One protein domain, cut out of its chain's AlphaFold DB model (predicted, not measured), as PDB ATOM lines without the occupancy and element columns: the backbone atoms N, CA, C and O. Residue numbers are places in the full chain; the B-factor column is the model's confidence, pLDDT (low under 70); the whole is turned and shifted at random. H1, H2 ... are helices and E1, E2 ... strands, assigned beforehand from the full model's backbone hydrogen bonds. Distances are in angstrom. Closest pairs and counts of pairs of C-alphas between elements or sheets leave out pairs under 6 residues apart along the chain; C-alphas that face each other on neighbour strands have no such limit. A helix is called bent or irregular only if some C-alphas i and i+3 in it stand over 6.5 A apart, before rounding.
ATOM      1  N   ILE A   3     -17.323 -38.330  12.577       90.69
ATOM      2  CA  ILE A   3     -16.165 -39.079  12.078       90.69
ATOM      3  C   ILE A   3     -15.142 -39.208  13.205       90.69
ATOM      4  O   ILE A   3     -14.725 -38.210  13.791       90.69
ATOM      5  N   VAL A   4     -14.741 -40.439  13.520       92.06
ATOM      6  CA  VAL A   4     -13.618 -40.695  14.433       92.06
ATOM      7  C   VAL A   4     -12.321 -40.439  13.676       92.06
ATOM      8  O   VAL A   4     -12.139 -40.951  12.570       92.06
ATOM      9  N   LEU A   5     -11.444 -39.632  14.266       93.25
ATOM     10  CA  LEU A   5     -10.153 -39.280  13.686       93.25
ATOM     11  C   LEU A   5      -9.232 -40.509  13.644       93.25
ATOM     12  O   LEU A   5      -9.316 -41.395  14.494       93.25
ATOM     13  N   ARG A   6      -8.388 -40.582  12.616       92.50
ATOM     14  CA  ARG A   6      -7.577 -41.754  12.270       92.50
ATOM     15  C   ARG A   6      -6.205 -41.793  12.915       92.50
ATOM     16  O   ARG A   6      -5.585 -42.855  12.879       92.50
ATOM     17  N   GLU A   7      -5.718 -40.684  13.462       94.81
ATOM     18  CA  GLU A   7      -4.461 -40.662  14.208       94.81
ATOM     19  C   GLU A   7      -4.457 -41.782  15.268       94.81
ATOM     20  O   GLU A   7      -5.313 -41.796  16.158       94.81
ATOM     21  N   PRO A   8      -3.543 -42.763  15.163       94.12
ATOM     22  CA  PRO A   8      -3.619 -43.956  15.987       94.12
ATOM     23  C   PRO A   8      -3.245 -43.640  17.437       94.12
ATOM     24  O   PRO A   8      -2.258 -42.960  17.714       94.12
ATOM     25  N   VAL A   9      -4.014 -44.207  18.370       95.38
ATOM     26  CA  VAL A   9      -3.774 -44.076  19.819       95.38
ATOM     27  C   VAL A   9      -2.631 -44.980  20.289       95.38
ATOM     28  O   VAL A   9      -1.944 -44.646  21.243       95.38
ATOM     29  N   SER A  10      -2.387 -46.109  19.619       95.25
ATOM     30  CA  SER A  10      -1.343 -47.081  19.994       95.25
ATOM     31  C   SER A  10      -0.403 -47.405  18.818       95.25
ATOM     32  O   SER A  10      -0.310 -48.572  18.426       95.25
ATOM     33  N   PRO A  11       0.256 -46.399  18.210       95.94
ATOM     34  CA  PRO A  11       1.235 -46.617  17.144       95.94
ATOM     35  C   PRO A  11       2.457 -47.375  17.664       95.94
ATOM     36  O   PRO A  11       2.812 -47.265  18.839       95.94
ATOM     37  N   ARG A  12       3.155 -48.109  16.796       95.50
ATOM     38  CA  ARG A  12       4.444 -48.705  17.184       95.50
ATOM     39  C   ARG A  12       5.494 -47.614  17.373       95.50
ATOM     40  O   ARG A  12       5.523 -46.646  16.619       95.50
ATOM     41  N   TYR A  13       6.377 -47.791  18.353       97.38
ATOM     42  CA  TYR A  13       7.541 -46.927  18.613       97.38
ATOM     43  C   TYR A  13       7.242 -45.471  19.007       97.38
ATOM     44  O   TYR A  13       8.158 -44.776  19.427       97.38
ATOM     45  N   ILE A  14       6.021 -44.970  18.847       97.94
ATOM     46  CA  ILE A  14       5.713 -43.548  19.004       97.94
ATOM     47  C   ILE A  14       5.059 -43.312  20.365       97.94
ATOM     48  O   ILE A  14       3.956 -43.792  20.643       97.94
ATOM     49  N   TYR A  15       5.721 -42.497  21.176       97.44
ATOM     50  CA  TYR A  15       5.168 -41.898  22.381       97.44
ATOM     51  C   TYR A  15       4.947 -40.402  22.160       97.44
ATOM     52  O   TYR A  15       5.714 -39.753  21.454       97.44
ATOM     53  N   ILE A  16       3.891 -39.853  22.749       96.44
ATOM     54  CA  ILE A  16       3.586 -38.426  22.704       96.44
ATOM     55  C   ILE A  16       3.504 -37.920  24.131       96.44
ATOM     56  O   ILE A  16       2.656 -38.379  24.902       96.44
ATOM     57  N   ASN A  17       4.346 -36.941  24.457       94.44
ATOM     58  CA  ASN A  17       4.254 -36.255  25.733       94.44
ATOM     59  C   ASN A  17       2.898 -35.516  25.799       94.44
ATOM     60  O   ASN A  17       2.632 -34.649  24.958       94.44
ATOM     61  N   PRO A  18       2.007 -35.858  26.749       91.69
ATOM     62  CA  PRO A  18       0.672 -35.270  26.818       91.69
ATOM     63  C   PRO A  18       0.682 -33.783  27.198       91.69
ATOM     64  O   PRO A  18      -0.294 -33.097  26.903       91.69
ATOM     65  N   GLU A  19       1.747 -33.284  27.829       90.50
ATOM     66  CA  GLU A  19       1.857 -31.887  28.258       90.50
ATOM     67  C   GLU A  19       2.368 -30.985  27.133       90.50
ATOM     68  O   GLU A  19       1.850 -29.887  26.918       90.50
ATOM     69  N   THR A  20       3.372 -31.450  26.389       92.44
ATOM     70  CA  THR A  20       4.068 -30.635  25.383       92.44
ATOM     71  C   THR A  20       3.666 -30.965  23.949       92.44
ATOM     72  O   THR A  20       3.961 -30.197  23.030       92.44
ATOM     73  N   HIS A  21       2.965 -32.085  23.741       92.19
ATOM     74  CA  HIS A  21       2.648 -32.660  22.433       92.19
ATOM     75  C   HIS A  21       3.886 -32.954  21.566       92.19
ATOM     76  O   HIS A  21       3.779 -33.010  20.332       92.19
ATOM     77  N   GLN A  22       5.048 -33.142  22.198       95.38
ATOM     78  CA  GLN A  22       6.250 -33.605  21.517       95.38
ATOM     79  C   GLN A  22       6.177 -35.107  21.249       95.38
ATOM     80  O   GLN A  22       5.709 -35.891  22.077       95.38
ATOM     81  N   ILE A  23       6.600 -35.493  20.048       97.06
ATOM     82  CA  ILE A  23       6.713 -36.880  19.620       97.06
ATOM     83  C   ILE A  23       8.085 -37.387  20.030       97.06
ATOM     84  O   ILE A  23       9.094 -36.785  19.683       97.06
ATOM     85  N   HIS A  24       8.102 -38.545  20.669       97.81
ATOM     86  CA  HIS A  24       9.297 -39.293  21.005       97.81
ATOM     87  C   HIS A  24       9.282 -40.622  20.264       97.81
ATOM     88  O   HIS A  24       8.339 -41.412  20.375       97.81
ATOM     89  N   LEU A  25      10.340 -40.879  19.501       98.19
ATOM     90  CA  LEU A  25      10.493 -42.118  18.751       98.19
ATOM     91  C   LEU A  25      11.346 -43.105  19.558       98.19
ATOM     92  O   LEU A  25      12.562 -42.964  19.645       98.19
ATOM     93  N   MET A  26      10.696 -44.102  20.149       98.06
ATOM     94  CA  MET A  26      11.299 -45.146  20.975       98.06
ATOM     95  C   MET A  26      11.980 -46.202  20.104       98.06
ATOM     96  O   MET A  26      11.325 -47.002  19.433       98.06
ATOM     97  N   VAL A  27      13.308 -46.231  20.141       97.62
ATOM     98  CA  VAL A  27      14.133 -47.195  19.412       97.62
ATOM     99  C   VAL A  27      14.307 -48.442  20.275       97.62
ATOM    100  O   VAL A  27      14.956 -48.353  21.321       97.62
ATOM    101  N   PRO A  28      13.770 -49.607  19.872       96.25
ATOM    102  CA  PRO A  28      13.902 -50.826  20.653       96.25
ATOM    103  C   PRO A  28      15.322 -51.372  20.513       96.25
ATOM    104  O   PRO A  28      15.748 -51.750  19.420       96.25
ATOM    105  N   ILE A  29      16.056 -51.418  21.623       93.62
ATOM    106  CA  ILE A  29      17.395 -52.012  21.676       93.62
ATOM    107  C   ILE A  29      17.277 -53.529  21.682       93.62
ATOM    108  O   ILE A  29      17.942 -54.205  20.901       93.62
ATOM    109  N   VAL A  30      16.410 -54.045  22.552       91.88
ATOM    110  CA  VAL A  30      16.222 -55.476  22.787       91.88
ATOM    111  C   VAL A  30      14.838 -55.726  23.395       91.88
ATOM    112  O   VAL A  30      14.320 -54.871  24.119       91.88
ATOM    113  N   GLY A  31      14.220 -56.873  23.100       90.62
ATOM    114  CA  GLY A  31      12.981 -57.289  23.763       90.62
ATOM    115  C   GLY A  31      13.198 -57.514  25.261       90.62
ATOM    116  O   GLY A  31      14.283 -57.930  25.670       90.62
ATOM    117  N   GLY A  32      12.187 -57.227  26.082       89.50
ATOM    118  CA  GLY A  32      12.247 -57.366  27.538       89.50
ATOM    119  C   GLY A  32      11.828 -56.100  28.288       89.50
ATOM    120  O   GLY A  32      11.572 -55.054  27.695       89.50
ATOM    121  N   GLN A  33      11.739 -56.200  29.616       89.38
ATOM    122  CA  GLN A  33      11.344 -55.085  30.491       89.38
ATOM    123  C   GLN A  33      12.403 -54.781  31.555       89.38
ATOM    124  O   GLN A  33      12.934 -53.680  31.606       89.38
ATOM    125  N   GLU A  34      12.723 -55.747  32.417       91.94
ATOM    126  CA  GLU A  34      13.778 -55.601  33.439       91.94
ATOM    127  C   GLU A  34      15.102 -56.237  32.984       91.94
ATOM    128  O   GLU A  34      16.184 -55.776  33.340       91.94
ATOM    129  N   ILE A  35      15.008 -57.275  32.152       94.00
ATOM    130  CA  ILE A  35      16.125 -57.970  31.521       94.00
ATOM    131  C   ILE A  35      15.774 -58.277  30.067       94.00
ATOM    132  O   ILE A  35      14.601 -58.483  29.741       94.00
ATOM    133  N   SER A  36      16.783 -58.299  29.200       92.31
ATOM    134  CA  SER A  36      16.626 -58.701  27.807       92.31
ATOM    135  C   SER A  36      16.137 -60.146  27.686       92.31
ATOM    136  O   SER A  36      16.731 -61.051  28.272       92.31
ATOM    137  N   THR A  37      15.110 -60.370  26.872       86.88
ATOM    138  CA  THR A  37      14.622 -61.707  26.497       86.88
ATOM    139  C   THR A  37      15.084 -62.141  25.112       86.88
ATOM    140  O   THR A  37      14.875 -63.287  24.756       86.88
ATOM    141  N   ASP A  38      15.690 -61.243  24.334       82.25
ATOM    142  CA  ASP A  38      16.409 -61.582  23.109       82.25
ATOM    143  C   ASP A  38      17.912 -61.472  23.386       82.25
ATOM    144  O   ASP A  38      18.384 -60.418  23.810       82.25
ATOM    145  N   ASN A  39      18.680 -62.528  23.127       77.56
ATOM    146  CA  ASN A  39      20.134 -62.511  23.284       77.56
ATOM    147  C   ASN A  39      20.861 -63.113  22.076       77.56
ATOM    148  O   ASN A  39      20.235 -63.542  21.099       77.56
ATOM    149  N   THR A  40      22.192 -63.024  22.097       78.75
ATOM    150  CA  THR A  40      23.091 -63.557  21.063       78.75
ATOM    151  C   THR A  40      22.660 -63.193  19.626       78.75
ATOM    152  O   THR A  40      22.651 -62.021  19.238       78.75
ATOM    153  N   CYS A  41      22.261 -64.170  18.809       73.44
ATOM    154  CA  CYS A  41      21.835 -64.004  17.423       73.44
ATOM    155  C   CYS A  41      20.558 -63.156  17.262       73.44
ATOM    156  O   CYS A  41      20.373 -62.529  16.213       73.44
ATOM    157  N   LYS A  42      19.703 -63.091  18.293       79.62
ATOM    158  CA  LYS A  42      18.465 -62.295  18.310       79.62
ATOM    159  C   LYS A  42      18.646 -60.901  18.907       79.62
ATOM    160  O   LYS A  42      17.796 -60.049  18.661       79.62
ATOM    161  N   ALA A  43      19.765 -60.614  19.577       76.50
ATOM    162  CA  ALA A  43      19.998 -59.342  20.275       76.50
ATOM    163  C   ALA A  43      19.841 -58.091  19.383       76.50
ATOM    164  O   ALA A  43      19.542 -57.009  19.868       76.50
ATOM    165  N   THR A  44      20.022 -58.223  18.062       81.56
ATOM    166  CA  THR A  44      19.871 -57.108  17.104       81.56
ATOM    167  C   THR A  44      18.587 -57.166  16.274       81.56
ATOM    168  O   THR A  44      18.389 -56.317  15.404       81.56
ATOM    169  N   ALA A  45      17.707 -58.146  16.497       86.00
ATOM    170  CA  ALA A  45      16.513 -58.355  15.676       86.00
ATOM    171  C   ALA A  45      15.534 -57.173  15.758       86.00
ATOM    172  O   ALA A  45      15.050 -56.708  14.721       86.00
ATOM    173  N   ALA A  46      15.297 -56.644  16.963       88.69
ATOM    174  CA  ALA A  46      14.434 -55.483  17.179       88.69
ATOM    175  C   ALA A  46      14.990 -54.226  16.484       88.69
ATOM    176  O   ALA A  46      14.287 -53.595  15.691       88.69
ATOM    177  N   LEU A  47      16.283 -53.939  16.675       89.94
ATOM    178  CA  LEU A  47      16.988 -52.832  16.016       89.94
ATOM    179  C   LEU A  47      16.954 -52.938  14.487       89.94
ATOM    180  O   LEU A  47      16.638 -51.966  13.801       89.94
ATOM    181  N   ARG A  48      17.247 -54.123  13.934       88.06
ATOM    182  CA  ARG A  48      17.182 -54.361  12.485       88.06
ATOM    183  C   ARG A  48      15.772 -54.151  11.962       88.06
ATOM    184  O   ARG A  48      15.612 -53.514  10.932       88.06
ATOM    185  N   THR A  49      14.759 -54.655  12.662       91.44
ATOM    186  CA  THR A  49      13.354 -54.473  12.269       91.44
ATOM    187  C   THR A  49      12.978 -52.993  12.247       91.44
ATOM    188  O   THR A  49      12.334 -52.540  11.303       91.44
ATOM    189  N   PHE A  50      13.428 -52.225  13.241       94.75
ATOM    190  CA  PHE A  50      13.204 -50.786  13.312       94.75
ATOM    191  C   PHE A  50      13.848 -50.043  12.127       94.75
ATOM    192  O   PHE A  50      13.146 -49.369  11.372       94.75
ATOM    193  N   PHE A  51      15.162 -50.197  11.917       91.62
ATOM    194  CA  PHE A  51      15.909 -49.431  10.908       91.62
ATOM    195  C   PHE A  51      15.757 -49.955   9.473       91.62
ATOM    196  O   PHE A  51      15.819 -49.168   8.531       91.62
ATOM    197  N   ASN A  52      15.485 -51.248   9.264       87.94
ATOM    198  CA  ASN A  52      15.293 -51.839   7.931       87.94
ATOM    199  C   ASN A  52      13.851 -51.670   7.415       87.94
ATOM    200  O   ASN A  52      13.303 -52.563   6.773       87.94
ATOM    201  N   GLY A  53      13.238 -50.521   7.700       85.81
ATOM    202  CA  GLY A  53      11.944 -50.114   7.153       85.81
ATOM    203  C   GLY A  53      10.784 -50.107   8.146       85.81
ATOM    204  O   GLY A  53       9.819 -49.396   7.891       85.81
ATOM    205  N   GLY A  54      10.869 -50.800   9.288       90.88
ATOM    206  CA  GLY A  54       9.758 -50.878  10.245       90.88
ATOM    207  C   GLY A  54       9.345 -49.516  10.810       90.88
ATOM    208  O   GLY A  54       8.160 -49.196  10.820       90.88
ATOM    209  N   ALA A  55      10.306 -48.687  11.224       94.44
ATOM    210  CA  ALA A  55      10.024 -47.335  11.709       94.44
ATOM    211  C   ALA A  55       9.507 -46.418  10.591       94.44
ATOM    212  O   ALA A  55       8.552 -45.676  10.789       94.44
ATOM    213  N   ILE A  56      10.095 -46.497   9.393       94.31
ATOM    214  CA  ILE A  56       9.679 -45.686   8.239       94.31
ATOM    215  C   ILE A  56       8.257 -46.028   7.799       94.31
ATOM    216  O   ILE A  56       7.488 -45.126   7.477       94.31
ATOM    217  N   GLN A  57       7.889 -47.306   7.789       93.81
ATOM    218  CA  GLN A  57       6.534 -47.733   7.464       93.81
ATOM    219  C   GLN A  57       5.527 -47.177   8.478       93.81
ATOM    220  O   GLN A  57       4.518 -46.602   8.072       93.81
ATOM    221  N   GLU A  58       5.826 -47.297   9.773       96.19
ATOM    222  CA  GLU A  58       4.959 -46.803  10.846       96.19
ATOM    223  C   GLU A  58       4.811 -45.274  10.806       96.19
ATOM    224  O   GLU A  58       3.696 -44.759  10.811       96.19
ATOM    225  N   LEU A  59       5.921 -44.539  10.678       96.38
ATOM    226  CA  LEU A  59       5.920 -43.077  10.584       96.38
ATOM    227  C   LEU A  59       5.147 -42.584   9.352       96.38
ATOM    228  O   LEU A  59       4.395 -41.618   9.449       96.38
ATOM    229  N   ASN A  60       5.278 -43.253   8.201       93.88
ATOM    230  CA  ASN A  60       4.506 -42.907   7.006       93.88
ATOM    231  C   ASN A  60       3.011 -43.200   7.176       93.88
ATOM    232  O   ASN A  60       2.188 -42.395   6.744       93.88
ATOM    233  N   ALA A  61       2.648 -44.315   7.817       92.19
ATOM    234  CA  ALA A  61       1.253 -44.610   8.136       92.19
ATOM    235  C   ALA A  61       0.666 -43.548   9.081       92.19
ATOM    236  O   ALA A  61      -0.423 -43.029   8.824       92.19
ATOM    237  N   TYR A  62       1.424 -43.157  10.111       96.31
ATOM    238  CA  TYR A  62       1.056 -42.089  11.041       96.31
ATOM    239  C   TYR A  62       0.888 -40.742  10.327       96.31
ATOM    240  O   TYR A  62      -0.109 -40.048  10.521       96.31
ATOM    241  N   ARG A  63       1.826 -40.394   9.439       95.31
ATOM    242  CA  ARG A  63       1.766 -39.187   8.605       95.31
ATOM    243  C   ARG A  63       0.502 -39.147   7.752       95.31
ATOM    244  O   ARG A  63      -0.164 -38.117   7.707       95.31
ATOM    245  N   SER A  64       0.164 -40.247   7.080       89.56
ATOM    246  CA  SER A  64      -1.040 -40.328   6.245       89.56
ATOM    247  C   SER A  64      -2.321 -40.194   7.073       89.56
ATOM    248  O   SER A  64      -3.255 -39.519   6.645       89.56
ATOM    249  N   ALA A  65      -2.355 -40.780   8.274       93.25
ATOM    250  CA  ALA A  65      -3.470 -40.616   9.204       93.25
ATOM    251  C   ALA A  65      -3.627 -39.153   9.658       93.25
ATOM    252  O   ALA A  65      -4.729 -38.611   9.609       93.25
ATOM    253  N   LEU A  66      -2.521 -38.487  10.015       95.00
ATOM    254  CA  LEU A  66      -2.516 -37.060  10.341       95.00
ATOM    255  C   LEU A  66      -2.978 -36.189   9.168       95.00
ATOM    256  O   LEU A  66      -3.769 -35.278   9.378       95.00
ATOM    257  N   ALA A  67      -2.513 -36.461   7.944       90.81
ATOM    258  CA  ALA A  67      -2.904 -35.699   6.757       90.81
ATOM    259  C   ALA A  67      -4.416 -35.753   6.512       90.81
ATOM    260  O   ALA A  67      -5.029 -34.732   6.202       90.81
ATOM    261  N   LEU A  68      -5.020 -36.937   6.671       90.81
ATOM    262  CA  LEU A  68      -6.469 -37.086   6.588       90.81
ATOM    263  C   LEU A  68      -7.158 -36.289   7.699       90.81
ATOM    264  O   LEU A  68      -8.039 -35.489   7.410       90.81
ATOM    265  N   ASP A  69      -6.737 -36.458   8.952       94.06
ATOM    266  CA  ASP A  69      -7.360 -35.768  10.082       94.06
ATOM    267  C   ASP A  69      -7.276 -34.241   9.965       94.06
ATOM    268  O   ASP A  69      -8.245 -33.549  10.259       94.06
ATOM    269  N   ILE A  70      -6.140 -33.704   9.512       92.94
ATOM    270  CA  ILE A  70      -5.958 -32.265   9.275       92.94
ATOM    271  C   ILE A  70      -6.927 -31.773   8.194       92.94
ATOM    272  O   ILE A  70      -7.527 -30.713   8.366       92.94
ATOM    273  N   ALA A  71      -7.132 -32.545   7.121       88.38
ATOM    274  CA  ALA A  71      -8.090 -32.206   6.067       88.38
ATOM    275  C   ALA A  71      -9.549 -32.227   6.559       88.38
ATOM    276  O   ALA A  71     -10.376 -31.454   6.078       88.38
ATOM    277  N   LEU A  72      -9.871 -33.073   7.544       89.81
ATOM    278  CA  LEU A  72     -11.208 -33.138   8.144       89.81
ATOM    279  C   LEU A  72     -11.509 -31.960   9.083       89.81
ATOM    280  O   LEU A  72     -12.674 -31.618   9.283       89.81
ATOM    281  N   LEU A  73     -10.487 -31.338   9.670       91.12
ATOM    282  CA  LEU A  73     -10.648 -30.317  10.704       91.12
ATOM    283  C   LEU A  73     -10.590 -28.894  10.130       91.12
ATOM    284  O   LEU A  73      -9.786 -28.584   9.255       91.12
ATOM    285  N   ASP A  74     -11.410 -27.997  10.674       86.50
ATOM    286  CA  ASP A  74     -11.349 -26.558  10.393       86.50
ATOM    287  C   ASP A  74     -10.052 -25.907  10.888       86.50
ATOM    288  O   ASP A  74      -9.497 -26.316  11.907       86.50
ATOM    289  N   GLU A  75      -9.616 -24.830  10.224       82.12
ATOM    290  CA  GLU A  75      -8.442 -24.032  10.629       82.12
ATOM    291  C   GLU A  75      -8.567 -23.451  12.045       82.12
ATOM    292  O   GLU A  75      -7.575 -23.304  12.754       82.12
ATOM    293  N   SER A  76      -9.793 -23.167  12.493       83.69
ATOM    294  CA  SER A  76     -10.070 -22.677  13.846       83.69
ATOM    295  C   SER A  76     -10.104 -23.781  14.910       83.69
ATOM    296  O   SER A  76     -10.213 -23.474  16.098       83.69
ATOM    297  N   ASN A  77     -10.024 -25.062  14.525       87.56
ATOM    298  CA  ASN A  77     -10.118 -26.177  15.459       87.56
ATOM    299  C   ASN A  77      -8.780 -26.388  16.203       87.56
ATOM    300  O   ASN A  77      -7.771 -26.704  15.567       87.56
ATOM    301  N   PRO A  78      -8.745 -26.323  17.549       88.38
ATOM    302  CA  PRO A  78      -7.512 -26.532  18.317       88.38
ATOM    303  C   PRO A  78      -6.839 -27.893  18.072       88.38
ATOM    304  O   PRO A  78      -5.614 -28.000  18.140       88.38
ATOM    305  N   GLN A  79      -7.615 -28.937  17.749       91.12
ATOM    306  CA  GLN A  79      -7.064 -30.256  17.425       91.12
ATOM    307  C   GLN A  79      -6.238 -30.225  16.138       91.12
ATOM    308  O   GLN A  79      -5.245 -30.949  16.043       91.12
ATOM    309  N   ARG A  80      -6.602 -29.368  15.175       92.69
ATOM    310  CA  ARG A  80      -5.869 -29.221  13.917       92.69
ATOM    311  C   ARG A  80      -4.471 -28.676  14.164       92.69
ATOM    312  O   ARG A  80      -3.511 -29.286  13.713       92.69
ATOM    313  N   VAL A  81      -4.351 -27.620  14.970       91.56
ATOM    314  CA  VAL A  81      -3.057 -27.003  15.317       91.56
ATOM    315  C   VAL A  81      -2.102 -28.029  15.934       91.56
ATOM    316  O   VAL A  81      -0.930 -28.110  15.566       91.56
ATOM    317  N   ASN A  82      -2.598 -28.856  16.857       92.19
ATOM    318  CA  ASN A  82      -1.779 -29.886  17.493       92.19
ATOM    319  C   ASN A  82      -1.385 -31.008  16.517       92.19
ATOM    320  O   ASN A  82      -0.248 -31.482  16.560       92.19
ATOM    321  N   LYS A  83      -2.285 -31.408  15.613       95.25
ATOM    322  CA  LYS A  83      -2.001 -32.403  14.568       95.25
ATOM    323  C   LYS A  83      -1.014 -31.883  13.521       95.25
ATOM    324  O   LYS A  83      -0.113 -32.620  13.141       95.25
ATOM    325  N   GLU A  84      -1.112 -30.621  13.112       94.62
ATOM    326  CA  GLU A  84      -0.160 -29.973  12.197       94.62
ATOM    327  C   GLU A  84       1.244 -29.902  12.809       94.62
ATOM    328  O   GLU A  84       2.224 -30.264  12.157       94.62
ATOM    329  N   LYS A  85       1.353 -29.543  14.097       93.94
ATOM    330  CA  LYS A  85       2.632 -29.604  14.823       93.94
ATOM    331  C   LYS A  85       3.220 -31.012  14.808       93.94
ATOM    332  O   LYS A  85       4.409 -31.174  14.548       93.94
ATOM    333  N   ARG A  86       2.407 -32.037  15.074       95.94
ATOM    334  CA  ARG A  86       2.848 -33.440  15.037       95.94
ATOM    335  C   ARG A  86       3.210 -33.908  13.628       95.94
ATOM    336  O   ARG A  86       4.173 -34.650  13.471       95.94
ATOM    337  N   PHE A  87       2.520 -33.422  12.600       96.25
ATOM    338  CA  PHE A  87       2.830 -33.727  11.204       96.25
ATOM    339  C   PHE A  87       4.249 -33.279  10.832       96.25
ATOM    340  O   PHE A  87       5.015 -34.054  10.261       96.25
ATOM    341  N   VAL A  88       4.637 -32.065  11.237       95.00
ATOM    342  CA  VAL A  88       5.999 -31.541  11.030       95.00
ATOM    343  C   VAL A  88       7.046 -32.369  11.787       95.00
ATOM    344  O   VAL A  88       8.105 -32.673  11.239       95.00
ATOM    345  N   GLN A  89       6.745 -32.779  13.020       97.00
ATOM    346  CA  GLN A  89       7.628 -33.629  13.829       97.00
ATOM    347  C   GLN A  89       7.856 -35.010  13.191       97.00
ATOM    348  O   GLN A  89       8.994 -35.473  13.097       97.00
ATOM    349  N   ILE A  90       6.795 -35.653  12.689       97.38
ATOM    350  CA  ILE A  90       6.885 -36.934  11.970       97.38
ATOM    351  C   ILE A  90       7.751 -36.802  10.711       97.38
ATOM    352  O   ILE A  90       8.603 -37.654  10.467       97.38
ATOM    353  N   GLU A  91       7.593 -35.724   9.938       94.06
ATOM    354  CA  GLU A  91       8.431 -35.449   8.762       94.06
ATOM    355  C   GLU A  91       9.922 -35.321   9.116       94.06
ATOM    356  O   GLU A  91      10.781 -35.836   8.391       94.06
ATOM    357  N   ALA A  92      10.246 -34.681  10.245       94.06
ATOM    358  CA  ALA A  92      11.619 -34.598  10.739       94.06
ATOM    359  C   ALA A  92      12.178 -35.988  11.097       94.06
ATOM    360  O   ALA A  92      13.295 -36.328  10.695       94.06
ATOM    361  N   TYR A  93      11.387 -36.826  11.776       97.06
ATOM    362  CA  TYR A  93      11.777 -38.202  12.095       97.06
ATOM    363  C   TYR A  93      11.962 -39.078  10.853       97.06
ATOM    364  O   TYR A  93      12.952 -39.805  10.782       97.06
ATOM    365  N   ILE A  94      11.075 -38.999   9.853       94.12
ATOM    366  CA  ILE A  94      11.196 -39.776   8.605       94.12
ATOM    367  C   ILE A  94      12.549 -39.499   7.939       94.12
ATOM    368  O   ILE A  94      13.286 -40.438   7.627       94.12
ATOM    369  N   LYS A  95      12.907 -38.219   7.782       91.50
ATOM    370  CA  LYS A  95      14.185 -37.809   7.175       91.50
ATOM    371  C   LYS A  95      15.381 -38.312   7.984       91.50
ATOM    372  O   LYS A  95      16.326 -38.856   7.412       91.50
ATOM    373  N   ALA A  96      15.335 -38.165   9.307       93.81
ATOM    374  CA  ALA A  96      16.434 -38.565  10.179       93.81
ATOM    375  C   ALA A  96      16.641 -40.090  10.217       93.81
ATOM    376  O   ALA A  96      17.774 -40.564  10.127       93.81
ATOM    377  N   VAL A  97      15.561 -40.875  10.285       93.38
ATOM    378  CA  VAL A  97      15.635 -42.345  10.275       93.38
ATOM    379  C   VAL A  97      16.172 -42.852   8.933       93.38
ATOM    380  O   VAL A  97      17.037 -43.729   8.923       93.38
ATOM    381  N   GLN A  98      15.737 -42.273   7.807       90.56
ATOM    382  CA  GLN A  98      16.279 -42.600   6.480       90.56
ATOM    383  C   GLN A  98      17.788 -42.331   6.400       90.56
ATOM    384  O   GLN A  98      18.537 -43.169   5.900       90.56
ATOM    385  N   ALA A  99      18.255 -41.203   6.943       89.56
ATOM    386  CA  ALA A  99      19.676 -40.860   6.959       89.56
ATOM    387  C   ALA A  99      20.529 -41.825   7.811       89.56
ATOM    388  O   ALA A  99      21.700 -42.055   7.500       89.56
ATOM    389  N   MET A 100      19.953 -42.422   8.861       89.69
ATOM    390  CA  MET A 100      20.648 -43.362   9.751       89.69
ATOM    391  C   MET A 100      20.601 -44.830   9.312       89.69
ATOM    392  O   MET A 100      21.330 -45.645   9.884       89.69
ATOM    393  N   GLN A 101      19.789 -45.189   8.310       84.81
ATOM    394  CA  GLN A 101      19.500 -46.583   7.937       84.81
ATOM    395  C   GLN A 101      20.751 -47.461   7.746       84.81
ATOM    396  O   GLN A 101      20.725 -48.644   8.075       84.81
ATOM    397  N   TYR A 102      21.860 -46.895   7.265       82.25
ATOM    398  CA  TYR A 102      23.105 -47.634   7.012       82.25
ATOM    399  C   TYR A 102      24.217 -47.373   8.041       82.25
ATOM    400  O   TYR A 102      25.328 -47.867   7.873       82.25
ATOM    401  N   ARG A 103      23.948 -46.580   9.087       86.06
ATOM    402  CA  ARG A 103      24.952 -46.094  10.058       86.06
ATOM    403  C   ARG A 103      24.561 -46.313  11.522       86.06
ATOM    404  O   ARG A 103      25.371 -46.073  12.416       86.06
ATOM    405  N   TYR A 104      23.349 -46.803  11.784       90.06
ATOM    406  CA  TYR A 104      22.830 -46.970  13.144       90.06
ATOM    407  C   TYR A 104      23.670 -47.915  14.017       90.06
ATOM    408  O   TYR A 104      23.752 -47.699  15.221       90.06
ATOM    409  N   ALA A 105      24.314 -48.938  13.445       88.25
ATOM    410  CA  ALA A 105      25.083 -49.915  14.222       88.25
ATOM    411  C   ALA A 105      26.246 -49.265  14.993       88.25
ATOM    412  O   ALA A 105      26.435 -49.542  16.182       88.25
ATOM    413  N   ASP A 106      26.981 -48.358  14.344       88.56
ATOM    414  CA  ASP A 106      28.091 -47.631  14.965       88.56
ATOM    415  C   ASP A 106      27.585 -46.636  16.012       88.56
ATOM    416  O   ASP A 106      28.156 -46.541  17.100       88.56
ATOM    417  N   ALA A 107      26.481 -45.939  15.717       91.81
ATOM    418  CA  ALA A 107      25.860 -44.986  16.633       91.81
ATOM    419  C   ALA A 107      25.370 -45.671  17.922       91.81
ATOM    420  O   ALA A 107      25.715 -45.234  19.020       91.81
ATOM    421  N   ILE A 108      24.654 -46.794  17.797       92.06
ATOM    422  CA  ILE A 108      24.201 -47.609  18.933       92.06
ATOM    423  C   ILE A 108      25.393 -48.149  19.723       92.06
ATOM    424  O   ILE A 108      25.427 -48.027  20.944       92.06
ATOM    425  N   THR A 109      26.406 -48.702  19.047       90.69
ATOM    426  CA  THR A 109      27.599 -49.239  19.721       90.69
ATOM    427  C   THR A 109      28.348 -48.149  20.487       90.69
ATOM    428  O   THR A 109      28.801 -48.376  21.608       90.69
ATOM    429  N   ALA A 110      28.485 -46.955  19.906       91.75
ATOM    430  CA  ALA A 110      29.093 -45.811  20.574       91.75
ATOM    431  C   ALA A 110      28.253 -45.332  21.767       91.75
ATOM    432  O   ALA A 110      28.817 -44.946  22.790       91.75
ATOM    433  N   PHE A 111      26.925 -45.386  21.655       93.25
ATOM    434  CA  PHE A 111      26.011 -45.015  22.729       93.25
ATOM    435  C   PHE A 111      26.061 -46.003  23.901       93.25
ATOM    436  O   PHE A 111      26.250 -45.574  25.034       93.25
ATOM    437  N   LEU A 112      26.023 -47.314  23.637       92.88
ATOM    438  CA  LEU A 112      26.103 -48.369  24.660       92.88
ATOM    439  C   LEU A 112      27.436 -48.391  25.429       92.88
ATOM    440  O   LEU A 112      27.514 -48.958  26.514       92.88
ATOM    441  N   LYS A 113      28.499 -47.770  24.900       92.62
ATOM    442  CA  LYS A 113      29.767 -47.594  25.636       92.62
ATOM    443  C   LYS A 113      29.674 -46.538  26.736       92.62
ATOM    444  O   LYS A 113      30.523 -46.536  27.630       92.62
ATOM    445  N   LYS A 114      28.710 -45.617  26.655       92.25
ATOM    446  CA  LYS A 114      28.538 -44.545  27.637       92.25
ATOM    447  C   LYS A 114      27.888 -45.097  28.914       92.25
ATOM    448  O   LYS A 114      27.064 -46.007  28.830       92.25
ATOM    449  N   PRO A 115      28.219 -44.546  30.094       91.19
ATOM    450  CA  PRO A 115      27.501 -44.867  31.322       91.19
ATOM    451  C   PRO A 115      26.004 -44.574  31.176       91.19
ATOM    452  O   PRO A 115      25.623 -43.510  30.690       91.19
ATOM    453  N   SER A 116      25.173 -45.519  31.600       94.44
ATOM    454  CA  SER A 116      23.717 -45.426  31.560       94.44
ATOM    455  C   SER A 116      23.104 -46.379  32.587       94.44
ATOM    456  O   SER A 116      23.829 -47.096  33.279       94.44
ATOM    457  N   ALA A 389      17.041 -45.836  38.289       91.81
ATOM    458  CA  ALA A 389      17.901 -44.770  37.809       91.81
ATOM    459  C   ALA A 389      17.099 -43.498  37.499       91.81
ATOM    460  O   ALA A 389      16.008 -43.541  36.930       91.81
ATOM    461  N   THR A 390      17.687 -42.345  37.818       88.38
ATOM    462  CA  THR A 390      17.112 -41.022  37.546       88.38
ATOM    463  C   THR A 390      18.161 -40.076  36.958       88.38
ATOM    464  O   THR A 390      19.369 -40.330  37.016       88.38
ATOM    465  N   GLY A 391      17.708 -38.966  36.371       86.38
ATOM    466  CA  GLY A 391      18.585 -37.925  35.836       86.38
ATOM    467  C   GLY A 391      19.362 -38.355  34.587       86.38
ATOM    468  O   GLY A 391      18.897 -39.158  33.786       86.38
ATOM    469  N   ALA A 392      20.571 -37.814  34.406       85.62
ATOM    470  CA  ALA A 392      21.312 -37.908  33.142       85.62
ATOM    471  C   ALA A 392      21.745 -39.330  32.730       85.62
ATOM    472  O   ALA A 392      22.080 -39.539  31.565       85.62
ATOM    473  N   ILE A 393      21.760 -40.292  33.658       88.44
ATOM    474  CA  ILE A 393      22.106 -41.695  33.373       88.44
ATOM    475  C   ILE A 393      20.885 -42.548  33.006       88.44
ATOM    476  O   ILE A 393      21.054 -43.618  32.422       88.44
ATOM    477  N   ALA A 394      19.673 -42.088  33.329       93.19
ATOM    478  CA  ALA A 394      18.427 -42.771  33.009       93.19
ATOM    479  C   ALA A 394      18.064 -42.485  31.549       93.19
ATOM    480  O   ALA A 394      17.311 -41.570  31.256       93.19
ATOM    481  N   LYS A 395      18.694 -43.211  30.624       95.00
ATOM    482  CA  LYS A 395      18.504 -43.027  29.174       95.00
ATOM    483  C   LYS A 395      17.673 -44.130  28.537       95.00
ATOM    484  O   LYS A 395      17.098 -43.921  27.474       95.00
ATOM    485  N   PHE A 396      17.625 -45.295  29.173       96.31
ATOM    486  CA  PHE A 396      16.849 -46.434  28.715       96.31
ATOM    487  C   PHE A 396      15.554 -46.557  29.511       96.31
ATOM    488  O   PHE A 396      15.536 -46.393  30.733       96.31
ATOM    489  N   VAL A 397      14.481 -46.872  28.798       96.75
ATOM    490  CA  VAL A 397      13.110 -46.990  29.302       96.75
ATOM    491  C   VAL A 397      12.476 -48.270  28.780       96.75
ATOM    492  O   VAL A 397      12.988 -48.891  27.853       96.75
ATOM    493  N   THR A 398      11.336 -48.663  29.332       96.62
ATOM    494  CA  THR A 398      10.524 -49.748  28.778       96.62
ATOM    495  C   THR A 398       9.353 -49.184  27.993       96.62
ATOM    496  O   THR A 398       8.588 -48.375  28.516       96.62
ATOM    497  N   HIS A 399       9.171 -49.648  26.759       96.25
ATOM    498  CA  HIS A 399       8.027 -49.295  25.923       96.25
ATOM    499  C   HIS A 399       7.635 -50.494  25.058       96.25
ATOM    500  O   HIS A 399       8.492 -51.117  24.435       96.25
ATOM    501  N   GLN A 400       6.341 -50.833  25.025       93.56
ATOM    502  CA  GLN A 400       5.795 -51.911  24.180       93.56
ATOM    503  C   GLN A 400       6.543 -53.256  24.323       93.56
ATOM    504  O   GLN A 400       6.811 -53.946  23.341       93.56
ATOM    505  N   GLY A 401       6.896 -53.627  25.560       91.12
ATOM    506  CA  GLY A 401       7.581 -54.892  25.861       91.12
ATOM    507  C   GLY A 401       9.049 -54.952  25.422       91.12
ATOM    508  O   GLY A 401       9.611 -56.040  25.347       91.12
ATOM    509  N   SER A 402       9.661 -53.808  25.111       94.69
ATOM    510  CA  SER A 402      11.079 -53.693  24.765       94.69
ATOM    511  C   SER A 402      11.789 -52.696  25.673       94.69
ATOM    512  O   SER A 402      11.183 -51.730  26.149       94.69
ATOM    513  N   ILE A 403      13.092 -52.906  25.862       96.31
ATOM    514  CA  ILE A 403      13.997 -51.903  26.415       96.31
ATOM    515  C   ILE A 403      14.374 -50.971  25.264       96.31
ATOM    516  O   ILE A 403      14.943 -51.394  24.254       96.31
ATOM    517  N   CYS A 404      14.031 -49.701  25.416       97.19
ATOM    518  CA  CYS A 404      14.110 -48.681  24.385       97.19
ATOM    519  C   CYS A 404      14.987 -47.510  24.820       97.19
ATOM    520  O   CYS A 404      15.237 -47.295  26.005       97.19
ATOM    521  N   VAL A 405      15.404 -46.722  23.839       96.62
ATOM    522  CA  VAL A 405      16.006 -45.397  24.015       96.62
ATOM    523  C   VAL A 405      15.283 -44.408  23.105       96.62
ATOM    524  O   VAL A 405      14.816 -44.794  22.031       96.62
ATOM    525  N   ASP A 406      15.191 -43.140  23.499       97.12
ATOM    526  CA  ASP A 406      14.718 -42.096  22.588       97.12
ATOM    527  C   ASP A 406      15.687 -41.945  21.403       97.12
ATOM    528  O   ASP A 406      16.903 -41.830  21.575       97.12
ATOM    529  N   PHE A 407      15.158 -41.937  20.179       97.44
ATOM    530  CA  PHE A 407      15.936 -41.766  18.955       97.44
ATOM    531  C   PHE A 407      16.840 -40.524  18.987       97.44
ATOM    532  O   PHE A 407      17.960 -40.565  18.475       97.44
ATOM    533  N   ALA A 408      16.400 -39.435  19.621       96.25
ATOM    534  CA  ALA A 408      17.185 -38.216  19.749       96.25
ATOM    535  C   ALA A 408      18.487 -38.433  20.542       96.25
ATOM    536  O   ALA A 408      19.469 -37.734  20.300       96.25
ATOM    537  N   GLU A 409      18.566 -39.409  21.448       95.06
ATOM    538  CA  GLU A 409      19.795 -39.715  22.198       95.06
ATOM    539  C   GLU A 409      20.865 -40.404  21.337       95.06
ATOM    540  O   GLU A 409      22.064 -40.250  21.585       95.06
ATOM    541  N   ILE A 410      20.441 -41.140  20.306       94.88
ATOM    542  CA  ILE A 410      21.330 -41.947  19.458       94.88
ATOM    543  C   ILE A 410      21.561 -41.356  18.067       94.88
ATOM    544  O   ILE A 410      22.419 -41.853  17.334       94.88
ATOM    545  N   ILE A 411      20.797 -40.330  17.685       94.19
ATOM    546  CA  ILE A 411      20.893 -39.712  16.364       94.19
ATOM    547  C   ILE A 411      22.308 -39.187  16.101       94.19
ATOM    548  O   ILE A 411      22.885 -38.459  16.914       94.19
ATOM    549  N   ASP A 412      22.883 -39.556  14.955       88.19
ATOM    550  CA  ASP A 412      24.206 -39.063  14.579       88.19
ATOM    551  C   ASP A 412      24.141 -37.624  14.021       88.19
ATOM    552  O   ASP A 412      23.108 -37.216  13.477       88.19
ATOM    553  N   PRO A 413      25.228 -36.832  14.118       87.00
ATOM    554  CA  PRO A 413      25.212 -35.425  13.711       87.00
ATOM    555  C   PRO A 413      24.816 -35.173  12.250       87.00
ATOM    556  O   PRO A 413      24.254 -34.125  11.943       87.00
ATOM    557  N   VAL A 414      25.083 -36.116  11.338       85.75
ATOM    558  CA  VAL A 414      24.710 -35.975   9.922       85.75
ATOM    559  C   VAL A 414      23.200 -36.111   9.774       85.75
ATOM    560  O   VAL A 414      22.579 -35.282   9.113       85.75
ATOM    561  N   ALA A 415      22.596 -37.105  10.428       87.56
ATOM    562  CA  ALA A 415      21.146 -37.290  10.419       87.56
ATOM    563  C   ALA A 415      20.403 -36.146  11.133       87.56
ATOM    564  O   ALA A 415      19.328 -35.743  10.695       87.56
ATOM    565  N   ALA A 416      20.997 -35.579  12.187       89.31
ATOM    566  CA  ALA A 416      20.437 -34.440  12.913       89.31
ATOM    567  C   ALA A 416      20.557 -33.104  12.158       89.31
ATOM    568  O   ALA A 416      19.814 -32.173  12.457       89.31
ATOM    569  N   SER A 417      21.470 -32.992  11.184       84.81
ATOM    570  CA  SER A 417      21.836 -31.715  10.542       84.81
ATOM    571  C   SER A 417      20.673 -30.970   9.879       84.81
ATOM    572  O   SER A 417      20.705 -29.746   9.791       84.81
ATOM    573  N   ALA A 418      19.630 -31.685   9.449       82.06
ATOM    574  CA  ALA A 418      18.441 -31.082   8.853       82.06
ATOM    575  C   ALA A 418      17.517 -30.407   9.885       82.06
ATOM    576  O   ALA A 418      16.667 -29.601   9.505       82.06
ATOM    577  N   SER A 419      17.616 -30.761  11.172       89.25
ATOM    578  CA  SER A 419      16.751 -30.247  12.248       89.25
ATOM    579  C   SER A 419      17.442 -30.323  13.629       89.25
ATOM    580  O   SER A 419      16.929 -30.985  14.533       89.25
ATOM    581  N   PRO A 420      18.611 -29.682  13.824       89.94
ATOM    582  CA  PRO A 420      19.412 -29.847  15.042       89.94
ATOM    583  C   PRO A 420      18.699 -29.318  16.294       89.94
ATOM    584  O   PRO A 420      18.591 -30.037  17.285       89.94
ATOM    585  N   GLU A 421      18.128 -28.114  16.211       93.19
ATOM    586  CA  GLU A 421      17.377 -27.465  17.300       93.19
ATOM    587  C   GLU A 421      16.161 -28.298  17.732       93.19
ATOM    588  O   GLU A 421      15.836 -28.387  18.914       93.19
ATOM    589  N   TYR A 422      15.516 -28.977  16.776       94.12
ATOM    590  CA  TYR A 422      14.392 -29.863  17.062       94.12
ATOM    591  C   TYR A 422      14.822 -31.044  17.936       94.12
ATOM    592  O   TYR A 422      14.248 -31.251  19.001       94.12
ATOM    593  N   PHE A 423      15.861 -31.789  17.553       95.81
ATOM    594  CA  PHE A 423      16.311 -32.935  18.351       95.81
ATOM    595  C   PHE A 423      16.937 -32.524  19.689       95.81
ATOM    596  O   PHE A 423      16.902 -33.300  20.640       95.81
ATOM    597  N   GLU A 424      17.481 -31.312  19.802       94.94
ATOM    598  CA  GLU A 424      17.843 -30.737  21.102       94.94
ATOM    599  C   GLU A 424      16.613 -30.497  21.982       94.94
ATOM    600  O   GLU A 424      16.633 -30.865  23.158       94.94
ATOM    601  N   SER A 425      15.526 -29.970  21.411       95.56
ATOM    602  CA  SER A 425      14.268 -29.788  22.142       95.56
ATOM    603  C   SER A 425      13.643 -31.114  22.591       95.56
ATOM    604  O   SER A 425      13.225 -31.199  23.741       95.56
ATOM    605  N   ILE A 426      13.692 -32.167  21.757       96.88
ATOM    606  CA  ILE A 426      13.218 -33.513  22.126       96.88
ATOM    607  C   ILE A 426      14.006 -34.065  23.317       96.88
ATOM    608  O   ILE A 426      13.419 -34.596  24.256       96.88
ATOM    609  N   ARG A 427      15.339 -33.914  23.323       94.81
ATOM    610  CA  ARG A 427      16.157 -34.348  24.470       94.81
ATOM    611  C   ARG A 427      15.809 -33.584  25.740       94.81
ATOM    612  O   ARG A 427      15.815 -34.188  26.804       94.81
ATOM    613  N   ALA A 428      15.551 -32.279  25.634       94.75
ATOM    614  CA  ALA A 428      15.175 -31.439  26.769       94.75
ATOM    615  C   ALA A 428      13.805 -31.835  27.345       94.75
ATOM    616  O   ALA A 428      13.643 -31.890  28.562       94.75
ATOM    617  N   ASP A 429      12.848 -32.146  26.472       95.31
ATOM    618  CA  ASP A 429      11.514 -32.616  26.845       95.31
ATOM    619  C   ASP A 429      11.565 -33.993  27.518       95.31
ATOM    620  O   ASP A 429      10.980 -34.198  28.578       95.31
ATOM    621  N   PHE A 430      12.394 -34.894  26.987       93.19
ATOM    622  CA  PHE A 430      12.600 -36.229  27.540       93.19
ATOM    623  C   PHE A 430      13.585 -36.262  28.725       93.19
ATOM    624  O   PHE A 430      14.055 -37.329  29.090       93.19
ATOM    625  N   VAL A 431      13.954 -35.140  29.359       90.25
ATOM    626  CA  VAL A 431      14.842 -35.188  30.548       90.25
ATOM    627  C   VAL A 431      14.147 -35.845  31.739       90.25
ATOM    628  O   VAL A 431      14.790 -36.540  32.529       90.25
ATOM    629  N   ILE A 432      12.845 -35.598  31.889       86.25
ATOM    630  CA  ILE A 432      12.027 -36.144  32.970       86.25
ATOM    631  C   ILE A 432      10.989 -37.057  32.334       86.25
ATOM    632  O   ILE A 432       9.969 -36.601  31.830       86.25
ATOM    633  N   HIS A 433      11.249 -38.357  32.375       89.56
ATOM    634  CA  HIS A 433      10.348 -39.372  31.848       89.56
ATOM    635  C   HIS A 433      10.089 -40.458  32.901       89.56
ATOM    636  O   HIS A 433      10.941 -40.713  33.760       89.56
ATOM    637  N   PRO A 434       8.941 -41.152  32.847       89.62
ATOM    638  CA  PRO A 434       8.781 -42.380  33.607       89.62
ATOM    639  C   PRO A 434       9.709 -43.464  33.040       89.62
ATOM    640  O   PRO A 434      10.052 -43.461  31.858       89.62
ATOM    641  N   VAL A 435      10.114 -44.419  33.878       90.00
ATOM    642  CA  VAL A 435      10.877 -45.592  33.414       90.00
ATOM    643  C   VAL A 435      10.061 -46.446  32.443       90.00
ATOM    644  O   VAL A 435      10.611 -47.063  31.537       90.00
ATOM    645  N   GLU A 436       8.742 -46.470  32.627       94.56
ATOM    646  CA  GLU A 436       7.804 -47.192  31.782       94.56
ATOM    647  C   GLU A 436       6.948 -46.203  31.000       94.56
ATOM    648  O   GLU A 436       6.110 -45.490  31.552       94.56
ATOM    649  N   ILE A 437       7.191 -46.156  29.694       95.31
ATOM    650  CA  ILE A 437       6.491 -45.278  28.769       95.31
ATOM    651  C   ILE A 437       5.209 -45.974  28.324       95.31
ATOM    652  O   ILE A 437       5.246 -47.086  27.783       95.31
ATOM    653  N   SER A 438       4.077 -45.291  28.507       93.44
ATOM    654  CA  SER A 438       2.759 -45.778  28.093       93.44
ATOM    655  C   SER A 438       2.776 -46.278  26.647       93.44
ATOM    656  O   SER A 438       3.318 -45.633  25.753       93.44
ATOM    657  N   HIS A 439       2.136 -47.421  26.406       91.88
ATOM    658  CA  HIS A 439       1.944 -47.957  25.057       91.88
ATOM    659  C   HIS A 439       0.814 -47.245  24.290       91.88
ATOM    660  O   HIS A 439       0.642 -47.504  23.101       91.88
ATOM    661  N   LYS A 440       0.055 -46.364  24.962       94.19
ATOM    662  CA  LYS A 440      -1.047 -45.580  24.393       94.19
ATOM    663  C   LYS A 440      -0.838 -44.082  24.582       94.19
ATOM    664  O   LYS A 440      -0.441 -43.632  25.657       94.19
ATOM    665  N   ASN A 441      -1.234 -43.330  23.566       94.50
ATOM    666  CA  ASN A 441      -1.246 -41.877  23.504       94.50
ATOM    667  C   ASN A 441      -2.696 -41.376  23.577       94.50
ATOM    668  O   ASN A 441      -3.225 -40.849  22.606       94.50
ATOM    669  N   GLU A 442      -3.372 -41.554  24.715       92.56
ATOM    670  CA  GLU A 442      -4.804 -41.209  24.862       92.56
ATOM    671  C   GLU A 442      -5.113 -39.733  24.524       92.56
ATOM    672  O   GLU A 442      -6.221 -39.403  24.108       92.56
ATOM    673  N   CYS A 443      -4.114 -38.843  24.618       89.31
ATOM    674  CA  CYS A 443      -4.228 -37.423  24.273       89.31
ATOM    675  C   CYS A 443      -4.517 -37.137  22.784       89.31
ATOM    676  O   CYS A 443      -4.860 -36.000  22.454       89.31
ATOM    677  N   VAL A 444      -4.378 -38.123  21.883       91.94
ATOM    678  CA  VAL A 444      -4.640 -37.941  20.440       91.94
ATOM    679  C   VAL A 444      -6.017 -38.420  19.990       91.94
ATOM    680  O   VAL A 444      -6.415 -38.149  18.854       91.94
ATOM    681  N   ALA A 445      -6.757 -39.115  20.860       89.88
ATOM    682  CA  ALA A 445      -8.095 -39.589  20.539       89.88
ATOM    683  C   ALA A 445      -9.029 -38.403  20.245       89.88
ATOM    684  O   ALA A 445      -9.094 -37.434  21.003       89.88
TER     685      ALA A 445
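What this domain is: This is residues 3 to 116 and 389 to 445 of the 752 residues of the protein "SidC_N domain-containing protein" of Legionella anisa (UniProt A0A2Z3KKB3). A small, strongly twisted sheet of four strands, curled like part of a barrel, has a long helical hairpin, H1b and H2, packed on one face with the shorter arm H1a, while the small helices H3 to H6 gather toward one end of the hairpin. The hairpin runs along the long axis, and the tail, residues 434 to 441, passes the sheet on the side away from it. The printed part has 171 residues, with six named helices and four named strands in the order E1 E2 H1 H2 H3 E3 E4 H4 H5 H6; the sheet's order is E1 - E2 - E4 - E3, all antiparallel, and the class is mixed, helices and strands. The whole is compact, with a radius of gyration of the C-alphas of 15.9 A, yet elongated, spanning 50 by 31 by 29 A.

How they stand to each other: Start at E2, residues 23 to 31, whose pairing is staggered. Residues 23 to 25 pair with edge strand E1, residues 14 to 16, in a hairpin; N 15 and O 24 are 2.9 A apart, within hydrogen-bond range. Residues 26 to 31 pair with E4, residues 402 to 406; look at N 27 and O 405, 2.8 A. E4 forms a hairpin with edge strand E3, residues 396 to 399; N 404 and O 397 are 2.8 A apart. H1, residues 45 to 72, was assigned as one helix by its hydrogen bonds but is bent: C-alphas 52 and 55 are 7.9 A apart. Its arms H1a, residues 45 to 52, and H1b, residues 55 to 72, and H2, residues 78 to 100, are on one face, making two layers, helices over a sheet. H1b and H2 touch as a helical hairpin, opposite ways at a shallow tilt of 23 degrees; their closest C-alphas, of Ile 70 and Arg 80, are 5.6 A apart. H2 touches H5, residues 413 to 416, with residues 95 to 100 alone; the closest C-alphas, of Ala 96 and Ala 415, are 4.9 A apart. H4, residues 407 to 410, touches H6, residues 420 to 429; the closest C-alphas, of Ala 408 and Phe 423, are 5.5 A apart. H6 only grazes the sheet with residues 423 to 429. H3, residues 104 to 112, only just touches H4, with 3 pairs of C-alphas within 8 A, the closest those of Ala 107 and Ile 410, 6.1 A. In H1a, H1b, H2, H3 and H6 every O i to N i+4 pair is within hydrogen-bond range; H4 and H5 are too short for one.

Where its parts are: Find C-alpha 14, where E1 begins, at (5.713, -43.548, 19.004); E1 measures 6.7 A, E2 21.7 A, E3 9.7 A and E4 12.3 A from first to last C-alpha. H2 begins at C-alpha 78, (-7.512, -26.532, 18.317), and runs 33.9 A; H1a measures 10.2 A, H1b 25.8 A, H3 12.1 A, H4 5.4 A and H5 4.9 A. H6 runs 14.5 A to C-alpha 429 at (11.514, -32.616, 26.845).

The domain as a whole: The C-alphas farthest apart, of Thr 40 and Ser 76, are 53.1 A apart. Residues 117 to 388 are not printed, and C-alphas 116 and 389 are 8.6 A apart across this cut. The link from E2 to H1, 13 residues, is long. The mean pLDDT of the printed part is 91.8, and no printed residue is under 70.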